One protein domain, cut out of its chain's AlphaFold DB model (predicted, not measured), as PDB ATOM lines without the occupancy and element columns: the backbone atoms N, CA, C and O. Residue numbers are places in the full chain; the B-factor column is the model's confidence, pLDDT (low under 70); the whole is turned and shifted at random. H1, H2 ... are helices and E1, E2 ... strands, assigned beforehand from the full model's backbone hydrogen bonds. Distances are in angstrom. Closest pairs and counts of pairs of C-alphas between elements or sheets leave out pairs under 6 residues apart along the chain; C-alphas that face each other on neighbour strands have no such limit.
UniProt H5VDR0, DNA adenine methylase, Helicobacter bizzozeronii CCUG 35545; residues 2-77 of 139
ATOM      1  N   HIS A   2     214.662 184.731 142.847       74.44
ATOM      2  CA  HIS A   2     213.523 184.003 142.259       74.44
ATOM      3  C   HIS A   2     213.894 183.038 141.110       74.44
ATOM      4  O   HIS A   2     213.449 181.895 141.093       74.44
ATOM      5  N   GLN A   3     214.773 183.451 140.189       85.50
ATOM      6  CA  GLN A   3     215.201 182.612 139.059       85.50
ATOM      7  C   GLN A   3     215.868 181.299 139.498       85.50
ATOM      8  O   GLN A   3     215.555 180.242 138.959       85.50
ATOM      9  N   LEU A   4     216.755 181.356 140.497       91.56
ATOM     10  CA  LEU A   4     217.434 180.171 141.029       91.56
ATOM     11  C   LEU A   4     216.437 179.224 141.703       91.56
ATOM     12  O   LEU A   4     216.468 178.026 141.433       91.56
ATOM     13  N   LYS A   5     215.507 179.767 142.503       93.75
ATOM     14  CA  LYS A   5     214.416 178.994 143.121       93.75
ATOM     15  C   LYS A   5     213.545 178.307 142.069       93.75
ATOM     16  O   LYS A   5     213.307 177.109 142.172       93.75
ATOM     17  N   LYS A   6     213.154 179.030 141.012       94.75
ATOM     18  CA  LYS A   6     212.386 178.484 139.885       94.75
ATOM     19  C   LYS A   6     213.122 177.338 139.198       94.75
ATOM     20  O   LYS A   6     212.543 176.270 139.022       94.75
ATOM     21  N   THR A   7     214.385 177.534 138.825       95.56
ATOM     22  CA  THR A   7     215.180 176.491 138.161       95.56
ATOM     23  C   THR A   7     215.343 175.262 139.053       95.56
ATOM     24  O   THR A   7     215.138 174.140 138.593       95.56
ATOM     25  N   HIS A   8     215.658 175.463 140.335       96.75
ATOM     26  CA  HIS A   8     215.785 174.380 141.309       96.75
ATOM     27  C   HIS A   8     214.471 173.601 141.463       96.75
ATOM     28  O   HIS A   8     214.452 172.380 141.310       96.75
ATOM     29  N   PHE A   9     213.358 174.307 141.672       96.75
ATOM     30  CA  PHE A   9     212.036 173.704 141.793       96.75
ATOM     31  C   PHE A   9     211.644 172.904 140.545       96.75
ATOM     32  O   PHE A   9     211.267 171.738 140.655       96.75
ATOM     33  N   LEU A  10     211.772 173.490 139.348       97.06
ATOM     34  CA  LEU A  10     211.411 172.815 138.098       97.06
ATOM     35  C   LEU A  10     212.262 171.570 137.851       97.06
ATOM     36  O   LEU A  10     211.731 170.573 137.370       97.06
ATOM     37  N   ASN A  11     213.549 171.596 138.207       97.19
ATOM     38  CA  ASN A  11     214.406 170.414 138.130       97.19
ATOM     39  C   ASN A  11     213.940 169.312 139.089       97.19
ATOM     40  O   ASN A  11     213.807 168.167 138.663       97.19
ATOM     41  N   ASN A  12     213.597 169.654 140.333       96.56
ATOM     42  CA  ASN A  12     213.074 168.692 141.309       96.56
ATOM     43  C   ASN A  12     211.689 168.145 140.928       96.56
ATOM     44  O   ASN A  12     211.317 167.037 141.332       96.56
ATOM     45  N   LEU A  13     210.900 168.920 140.177       97.06
ATOM     46  CA  LEU A  13     209.568 168.537 139.716       97.06
ATOM     47  C   LEU A  13     209.599 167.677 138.442       97.06
ATOM     48  O   LEU A  13     208.557 167.148 138.065       97.06
ATOM     49  N   LYS A  14     210.740 167.500 137.766       96.69
ATOM     50  CA  LYS A  14     210.818 166.640 136.573       96.69
ATOM     51  C   LYS A  14     210.359 165.210 136.875       96.69
ATOM     52  O   LYS A  14     210.485 164.706 137.990       96.69
ATOM     53  N   SER A  15     209.806 164.556 135.859       94.44
ATOM     54  CA  SER A  15     209.421 163.144 135.897       94.44
ATOM     55  C   SER A  15     209.987 162.422 134.674       94.44
ATOM     56  O   SER A  15     210.362 163.054 133.692       94.44
ATOM     57  N   GLN A  16     210.078 161.093 134.747       89.00
ATOM     58  CA  GLN A  16     210.501 160.255 133.621       89.00
ATOM     59  C   GLN A  16     209.355 160.004 132.627       89.00
ATOM     60  O   GLN A  16     209.594 159.913 131.430       89.00
ATOM     61  N   LYS A  17     208.108 159.890 133.115       91.25
ATOM     62  CA  LYS A  17     206.928 159.569 132.281       91.25
ATOM     63  C   LYS A  17     206.250 160.806 131.687       91.25
ATOM     64  O   LYS A  17     205.707 160.751 130.593       91.25
ATOM     65  N   LEU A  18     206.242 161.908 132.434       91.75
ATOM     66  CA  LEU A  18     205.704 163.210 132.030       91.75
ATOM     67  C   LEU A  18     206.814 164.257 132.143       91.75
ATOM     68  O   LEU A  18     207.779 164.039 132.866       91.75
ATOM     69  N   ARG A  19     206.652 165.438 131.530       94.50
ATOM     70  CA  ARG A  19     207.631 166.534 131.697       94.50
ATOM     71  C   ARG A  19     207.811 166.932 133.169       94.50
ATOM     72  O   ARG A  19     208.933 167.168 133.607       94.50
ATOM     73  N   TYR A  20     206.717 166.957 133.932       97.56
ATOM     74  CA  TYR A  20     206.706 167.254 135.364       97.56
ATOM     75  C   TYR A  20     205.786 166.295 136.126       97.56
ATOM     76  O   TYR A  20     204.757 165.864 135.606       97.56
ATOM     77  N   LYS A  21     206.148 165.969 137.370       96.44
ATOM     78  CA  LYS A  21     205.307 165.227 138.314       96.44
ATOM     79  C   LYS A  21     204.200 166.126 138.874       96.44
ATOM     80  O   LYS A  21     204.323 167.350 138.885       96.44
ATOM     81  N   ARG A  22     203.123 165.508 139.371       95.38
ATOM     82  CA  ARG A  22     202.025 166.220 140.042       95.38
ATOM     83  C   ARG A  22     202.559 166.991 141.251       95.38
ATOM     84  O   ARG A  22     203.207 166.406 142.115       95.38
ATOM     85  N   TYR A  23     202.221 168.271 141.345       96.44
ATOM     86  CA  TYR A  23     202.449 169.071 142.541       96.44
ATOM     87  C   TYR A  23     201.277 168.900 143.516       96.44
ATOM     88  O   TYR A  23     200.199 169.455 143.312       96.44
ATOM     89  N   ALA A  24     201.469 168.081 144.548       93.81
ATOM     90  CA  ALA A  24     200.418 167.645 145.468       93.81
ATOM     91  C   ALA A  24     200.510 168.344 146.838       93.81
ATOM     92  O   ALA A  24     200.517 167.677 147.865       93.81
ATOM     93  N   LYS A  25     200.634 169.680 146.848       94.88
ATOM     94  CA  LYS A  25     200.676 170.472 148.095       94.88
ATOM     95  C   LYS A  25     199.367 171.172 148.461       94.88
ATOM     96  O   LYS A  25     199.262 171.677 149.571       94.88
ATOM     97  N   SER A  26     198.386 171.229 147.558       94.00
ATOM     98  CA  SER A  26     197.072 171.762 147.930       94.00
ATOM     99  C   SER A  26     196.337 170.762 148.830       94.00
ATOM    100  O   SER A  26     196.252 169.592 148.442       94.00
ATOM    101  N   PRO A  27     195.798 171.190 149.988       93.25
ATOM    102  CA  PRO A  27     194.985 170.335 150.847       93.25
ATOM    103  C   PRO A  27     193.588 170.082 150.265       93.25
ATOM    104  O   PRO A  27     192.942 169.107 150.628       93.25
ATOM    105  N   LEU A  28     193.117 170.928 149.343       91.31
ATOM    106  CA  LEU A  28     191.751 170.881 148.835       91.31
ATOM    107  C   LEU A  28     191.663 170.117 147.505       91.31
ATOM    108  O   LEU A  28     192.366 170.418 146.534       91.31
ATOM    109  N   ARG A  29     190.728 169.164 147.420       87.31
ATOM    110  CA  ARG A  29     190.315 168.582 146.136       87.31
ATOM    111  C   ARG A  29     189.317 169.520 145.466       87.31
ATOM    112  O   ARG A  29     188.214 169.699 145.958       87.31
ATOM    113  N   TYR A  30     189.697 170.082 144.323       88.62
ATOM    114  CA  TYR A  30     188.858 171.027 143.588       88.62
ATOM    115  C   TYR A  30     188.771 170.658 142.105       88.62
ATOM    116  O   TYR A  30     189.767 170.245 141.494       88.62
ATOM    117  N   GLY A  31     187.579 170.815 141.521       84.81
ATOM    118  CA  GLY A  31     187.347 170.599 140.094       84.81
ATOM    119  C   GLY A  31     188.261 171.489 139.246       84.81
ATOM    120  O   GLY A  31     188.453 172.663 139.542       84.81
ATOM    121  N   GLY A  32     188.889 170.928 138.209       82.19
ATOM    122  CA  GLY A  32     189.840 171.684 137.382       82.19
ATOM    123  C   GLY A  32     191.182 171.995 138.065       82.19
ATOM    124  O   GLY A  32     191.921 172.871 137.604       82.19
ATOM    125  N   GLY A  33     191.520 171.286 139.150       81.25
ATOM    126  CA  GLY A  33     192.782 171.445 139.866       81.25
ATOM    127  C   GLY A  33     194.009 171.316 138.957       81.25
ATOM    128  O   GLY A  33     194.242 170.291 138.315       81.25
ATOM    129  N   LYS A  34     194.854 172.350 138.950       91.44
ATOM    130  CA  LYS A  34     196.010 172.476 138.045       91.44
ATOM    131  C   LYS A  34     197.279 171.788 138.564       91.44
ATOM    132  O   LYS A  34     198.368 172.068 138.075       91.44
ATOM    133  N   SER A  35     197.163 170.865 139.523       94.25
ATOM    134  CA  SER A  35     198.302 170.176 140.160       94.25
ATOM    135  C   SER A  35     199.254 169.481 139.172       94.25
ATOM    136  O   SER A  35     200.459 169.447 139.407       94.25
ATOM    137  N   LEU A  36     198.751 168.958 138.047       94.38
ATOM    138  CA  LEU A  36     199.586 168.387 136.975       94.38
ATOM    139  C   LEU A  36     200.224 169.446 136.060       94.38
ATOM    140  O   LEU A  36     201.234 169.172 135.420       94.38
ATOM    141  N   ALA A  37     199.650 170.647 135.995       95.69
ATOM    142  CA  ALA A  37     200.093 171.720 135.110       95.69
ATOM    143  C   ALA A  37     201.056 172.712 135.782       95.69
ATOM    144  O   ALA A  37     201.647 173.527 135.077       95.69
ATOM    145  N   VAL A  38     201.259 172.638 137.106       97.31
ATOM    146  CA  VAL A  38     202.121 173.567 137.865       97.31
ATOM    147  C   VAL A  38     203.490 173.745 137.207       97.31
ATOM    148  O   VAL A  38     203.883 174.871 136.920       97.31
ATOM    149  N   GLY A  39     204.192 172.653 136.887       97.50
ATOM    150  CA  GLY A  39     205.502 172.742 136.237       97.50
ATOM    151  C   GLY A  39     205.455 173.409 134.859       97.50
ATOM    152  O   GLY A  39     206.289 174.258 134.560       97.50
ATOM    153  N   LEU A  40     204.444 173.083 134.044       97.44
ATOM    154  CA  LEU A  40     204.267 173.646 132.698       97.44
ATOM    155  C   LEU A  40     203.982 175.153 132.731       97.44
ATOM    156  O   LEU A  40     204.486 175.895 131.885       97.44
ATOM    157  N   ILE A  41     203.177 175.595 133.698       96.69
ATOM    158  CA  ILE A  41     202.823 177.003 133.892       96.69
ATOM    159  C   ILE A  41     204.038 177.768 134.414       96.69
ATOM    160  O   ILE A  41     204.445 178.762 133.813       96.69
ATOM    161  N   LEU A  42     204.661 177.284 135.493       96.19
ATOM    162  CA  LEU A  42     205.784 177.981 136.117       96.19
ATOM    163  C   LEU A  42     207.003 178.052 135.205       96.19
ATOM    164  O   LEU A  42     207.701 179.062 135.224       96.19
ATOM    165  N   GLU A  43     207.228 177.056 134.347       96.31
ATOM    166  CA  GLU A  43     208.237 177.112 133.285       96.31
ATOM    167  C   GLU A  43     208.077 178.351 132.391       96.31
ATOM    168  O   GLU A  43     209.065 179.036 132.124       96.31
ATOM    169  N   ARG A  44     206.841 178.691 132.011       96.00
ATOM    170  CA  ARG A  44     206.510 179.823 131.126       96.00
ATOM    171  C   ARG A  44     206.387 181.162 131.853       96.00
ATOM    172  O   ARG A  44     206.320 182.201 131.206       96.00
ATOM    173  N   MET A  45     206.371 181.156 133.184       94.12
ATOM    174  CA  MET A  45     206.257 182.379 133.977       94.12
ATOM    175  C   MET A  45     207.500 183.281 133.806       94.12
ATOM    176  O   MET A  45     208.624 182.764 133.838       94.12
ATOM    177  N   PRO A  46     207.348 184.610 133.663       92.62
ATOM    178  CA  PRO A  46     208.487 185.516 133.528       92.62
ATOM    179  C   PRO A  46     209.392 185.518 134.771       92.62
ATOM    180  O   PRO A  46     208.999 185.135 135.872       92.62
ATOM    181  N   ILE A  47     210.647 185.934 134.589       86.50
ATOM    182  CA  ILE A  47     211.687 185.836 135.630       86.50
ATOM    183  C   ILE A  47     211.573 186.970 136.663       86.50
ATOM    184  O   ILE A  47     211.855 186.749 137.842       86.50
ATOM    185  N   ASN A  48     211.092 188.142 136.237       88.62
ATOM    186  CA  ASN A  48     211.027 189.374 137.032       88.62
ATOM    187  C   ASN A  48     209.624 189.637 137.607       88.62
ATOM    188  O   ASN A  48     209.153 190.773 137.635       88.62
ATOM    189  N   VAL A  49     208.936 188.579 138.041       93.19
ATOM    190  CA  VAL A  49     207.637 188.696 138.719       93.19
ATOM    191  C   VAL A  49     207.861 189.157 140.155       93.19
ATOM    192  O   VAL A  49     208.660 188.564 140.876       93.19
ATOM    193  N   LYS A  50     207.151 190.211 140.567       92.19
ATOM    194  CA  LYS A  50     207.149 190.693 141.959       92.19
ATOM    195  C   LYS A  50     206.006 190.092 142.778       92.19
ATOM    196  O   LYS A  50     206.196 189.759 143.939       92.19
ATOM    197  N   ARG A  51     204.838 189.950 142.152       96.19
ATOM    198  CA  ARG A  51     203.595 189.466 142.754       96.19
ATOM    199  C   ARG A  51     202.780 188.721 141.703       96.19
ATOM    200  O   ARG A  51     202.775 189.122 140.540       96.19
ATOM    201  N   VAL A  52     202.081 187.675 142.120       97.44
ATOM    202  CA  VAL A  52     201.082 186.975 141.307       97.44
ATOM    203  C   VAL A  52     199.694 187.447 141.721       97.44
ATOM    204  O   VAL A  52     199.370 187.442 142.905       97.44
ATOM    205  N   ILE A  53     198.877 187.835 140.744       97.81
ATOM    206  CA  ILE A  53     197.448 188.091 140.936       97.81
ATOM    207  C   ILE A  53     196.699 186.922 140.304       97.81
ATOM    208  O   ILE A  53     196.788 186.730 139.091       97.81
ATOM    209  N   SER A  54     196.005 186.124 141.114       96.94
ATOM    210  CA  SER A  54     195.206 184.994 140.639       96.94
ATOM    211  C   SER A  54     193.719 185.298 140.818       96.94
ATOM    212  O   SER A  54     193.223 185.213 141.935       96.94
ATOM    213  N   PRO A  55     192.991 185.669 139.755       96.94
ATOM    214  CA  PRO A  55     191.564 185.977 139.853       96.94
ATOM    215  C   PRO A  55     190.669 184.738 140.037       96.94
ATOM    216  O   PRO A  55     189.480 184.892 140.293       96.94
ATOM    217  N   PHE A  56     191.224 183.530 139.871       94.69
ATOM    218  CA  PHE A  56     190.495 182.259 139.939       94.69
ATOM    219  C   PHE A  56     191.329 181.216 140.684       94.69
ATOM    220  O   PHE A  56     191.945 180.335 140.073       94.69
ATOM    221  N   MET A  57     191.382 181.345 142.008       94.25
ATOM    222  CA  MET A  57     192.198 180.490 142.862       94.25
ATOM    223  C   MET A  57     191.794 179.017 142.751       94.25
ATOM    224  O   MET A  57     192.658 178.145 142.610       94.25
ATOM    225  N   GLY A  58     190.491 178.718 142.818       94.69
ATOM    226  CA  GLY A  58     190.001 177.347 142.918       94.69
ATOM    227  C   GLY A  58     190.753 176.545 143.993       94.69
ATOM    228  O   GLY A  58     190.877 176.949 145.148       94.69
ATOM    229  N   GLY A  59     191.341 175.416 143.587       94.44
ATOM    230  CA  GLY A  59     192.162 174.567 144.458       94.44
ATOM    231  C   GLY A  59     193.590 175.065 144.732       94.44
ATOM    232  O   GLY A  59     194.361 174.324 145.335       94.44
ATOM    233  N   GLY A  60     194.008 176.237 144.250       96.31
ATOM    234  CA  GLY A  60     195.233 176.925 144.689       96.31
ATOM    235  C   GLY A  60     196.577 176.282 144.312       96.31
ATOM    236  O   GLY A  60     197.613 176.654 144.857       96.31
ATOM    237  N   SER A  61     196.617 175.273 143.430       96.38
ATOM    238  CA  SER A  61     197.853 174.497 143.194       96.38
ATOM    239  C   SER A  61     199.009 175.330 142.624       96.38
ATOM    240  O   SER A  61     200.165 175.041 142.934       96.38
ATOM    241  N   VAL A  62     198.724 176.317 141.769       96.81
ATOM    242  CA  VAL A  62     199.756 177.174 141.157       96.81
ATOM    243  C   VAL A  62     200.164 178.268 142.135       96.81
ATOM    244  O   VAL A  62     201.347 178.539 142.300       96.81
ATOM    245  N   GLU A  63     199.187 178.842 142.823       97.50
ATOM    246  CA  GLU A  63     199.313 179.894 143.826       97.50
ATOM    247  C   GLU A  63     200.211 179.431 144.976       97.50
ATOM    248  O   GLU A  63     201.199 180.090 145.297       97.50
ATOM    249  N   ILE A  64     199.942 178.241 145.520       97.25
ATOM    250  CA  ILE A  64     200.769 177.621 146.559       97.25
ATOM    251  C   ILE A  64     202.197 177.405 146.052       97.25
ATOM    252  O   ILE A  64     203.145 177.672 146.787       97.25
ATOM    253  N   ALA A  65     202.383 176.963 144.805       97.38
ATOM    254  CA  ALA A  65     203.720 176.777 144.243       97.38
ATOM    255  C   ALA A  65     204.478 178.110 144.095       97.38
ATOM    256  O   ALA A  65     205.653 178.198 144.453       97.38
ATOM    257  N   CYS A  66     203.810 179.168 143.628       97.00
ATOM    258  CA  CYS A  66     204.375 180.518 143.561       97.00
ATOM    259  C   CYS A  66     204.794 181.028 144.946       97.00
ATOM    260  O   CYS A  66     205.919 181.503 145.113       97.00
ATOM    261  N   ALA A  67     203.920 180.895 145.945       96.81
ATOM    262  CA  ALA A  67     204.192 181.367 147.297       96.81
ATOM    263  C   ALA A  67     205.311 180.564 147.970       96.81
ATOM    264  O   ALA A  67     206.297 181.125 148.441       96.81
ATOM    265  N   THR A  68     205.191 179.237 147.981       96.19
ATOM    266  CA  THR A  68     206.058 178.375 148.796       96.19
ATOM    267  C   THR A  68     207.389 178.044 148.127       96.19
ATOM    268  O   THR A  68     208.422 178.057 148.791       96.19
ATOM    269  N   GLU A  69     207.401 177.780 146.818       96.25
ATOM    270  CA  GLU A  69     208.611 177.333 146.111       96.25
ATOM    271  C   GLU A  69     209.410 178.516 145.577       96.25
ATOM    272  O   GLU A  69     210.642 178.529 145.608       96.25
ATOM    273  N   LEU A  70     208.705 179.528 145.067       95.19
ATOM    274  CA  LEU A  70     209.326 180.681 144.426       95.19
ATOM    275  C   LEU A  70     209.496 181.865 145.387       95.19
ATOM    276  O   LEU A  70     210.350 182.723 145.148       95.19
ATOM    277  N   GLY A  71     208.767 181.874 146.509       95.12
ATOM    278  CA  GLY A  71     208.781 182.965 147.483       95.12
ATOM    279  C   GLY A  71     208.140 184.240 146.945       95.12
ATOM    280  O   GLY A  71     208.605 185.328 147.279       95.12
ATOM    281  N   LEU A  72     207.157 184.110 146.051       95.88
ATOM    282  CA  LEU A  72     206.417 185.241 145.506       95.88
ATOM    283  C   LEU A  72     205.225 185.579 146.391       95.88
ATOM    284  O   LEU A  72     204.532 184.692 146.878       95.88
ATOM    285  N   GLU A  73     204.935 186.867 146.522       96.69
ATOM    286  CA  GLU A  73     203.648 187.296 147.051       96.69
ATOM    287  C   GLU A  73     202.535 186.893 146.075       96.69
ATOM    288  O   GLU A  73     202.662 187.073 144.856       96.69
ATOM    289  N   VAL A  74     201.440 186.355 146.606       97.94
ATOM    290  CA  VAL A  74     200.272 185.952 145.825       97.94
ATOM    291  C   VAL A  74     199.038 186.622 146.411       97.94
ATOM    292  O   VAL A  74     198.758 186.461 147.594       97.94
ATOM    293  N   LEU A  75     198.292 187.337 145.573       98.00
ATOM    294  CA  LEU A  75     196.933 187.770 145.878       98.00
ATOM    295  C   LEU A  75     195.988 186.920 145.041       98.00
ATOM    296  O   LEU A  75     196.010 186.991 143.811       98.00
ATOM    297  N   ALA A  76     195.213 186.080 145.713       97.56
ATOM    298  CA  ALA A  76     194.316 185.132 145.082       97.56
ATOM    299  C   ALA A  76     192.864 185.483 145.412       97.56
ATOM    300  O   ALA A  76     192.553 185.889 146.530       97.56
ATOM    301  N   PHE A  77     191.999 185.333 144.420       97.94
ATOM    302  CA  PHE A  77     190.591 185.682 144.470       97.94
ATOM    303  C   PHE A  77     189.781 184.541 143.867       97.94
ATOM    304  O   PHE A  77     190.271 183.785 143.024       97.94
TER     305      PHE A  77
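This is residues 2 to 77 of the 139 residues of the protein "DNA adenine methylase" of Helicobacter bizzozeronii CCUG 35545 (UniProt H5VDR0). Three helices, H1, H2 and H3, cross one another at steep tilts with their centres in a triangle, and a small ribbon of two parallel strands, E1 and E2, lies beside H3, on the far side of it from H1. The long unnamed stretch of residues 14 to 37 loops mostly round the side of the helices away from the strands. The printed part has 76 residues with three named helices and two named strands in the order H1, H2, E1, H3, E2, under half of its residues being in these elements; the class is mixed, helices and strands, and the sheet's order is E1, E2, parallel. The whole is compact, with a radius of gyration of the C-alphas of 11.8 A and spans of 33 by 29 by 18 A.

Strands E1, residues 51 to 54, and E2, residues 73 to 76, are parallel neighbours at 15 degrees; N 52 and O 73 are 2.9 A apart and N 54 and O 75 are 2.8 A apart, both within hydrogen-bond range. With H3, residues 61 to 70, they form a strand-helix-strand unit, two parallel neighbour strands with a helix between them along the chain, and its crossover is right-handed. The closest C-alphas of H3 and E2 are those of Ala 67 and Glu 73, 6.0 A apart; those of H3 and E1 are Ser 54 and Glu 63, 7.3 A apart. H2, residues 38 to 44, touches H3 at a steep tilt of 65 degrees, the same way, closest at the C-alphas of Val 38 and Val 62, 5.4 A apart. H1, residues 2 to 13, touches H3 at a steep tilt of 59 degrees, opposite ways, closest at the C-alphas of Lys 5 and Leu 70, 5.5 A apart. H1 and H2 form a helical hairpin: they touch at a steep tilt of 44 degrees, opposite ways, with the C-alphas of Leu 10 and Gly 39 closest at 6.2 A. H1 is apart from E1 and E2, and H2 is apart from E2. In H1 and H3 every O i to N i+4 pair is within hydrogen-bond range; in H2 it is 2 of 3.

E1 is 9.7 A long and E2 9.8 A, with C-alpha 76 at (194.316, 185.132, 145.082). H3 is 13.1 A long, from C-alpha 61 at (197.853, 174.497, 143.194). H2 is 10.2 A long. H1 is 16.2 A long, from C-alpha 2 at (213.523, 184.003, 142.259).

The C-alphas farthest apart, those of Gln 16 and Phe 77, are 34.1 A apart. The printed part has no cut. The link from H1 to H2, 24 residues, is long; H3 to E2 is a tight link. The mean pLDDT of the printed part is 94.2, and no printed residue is under 70.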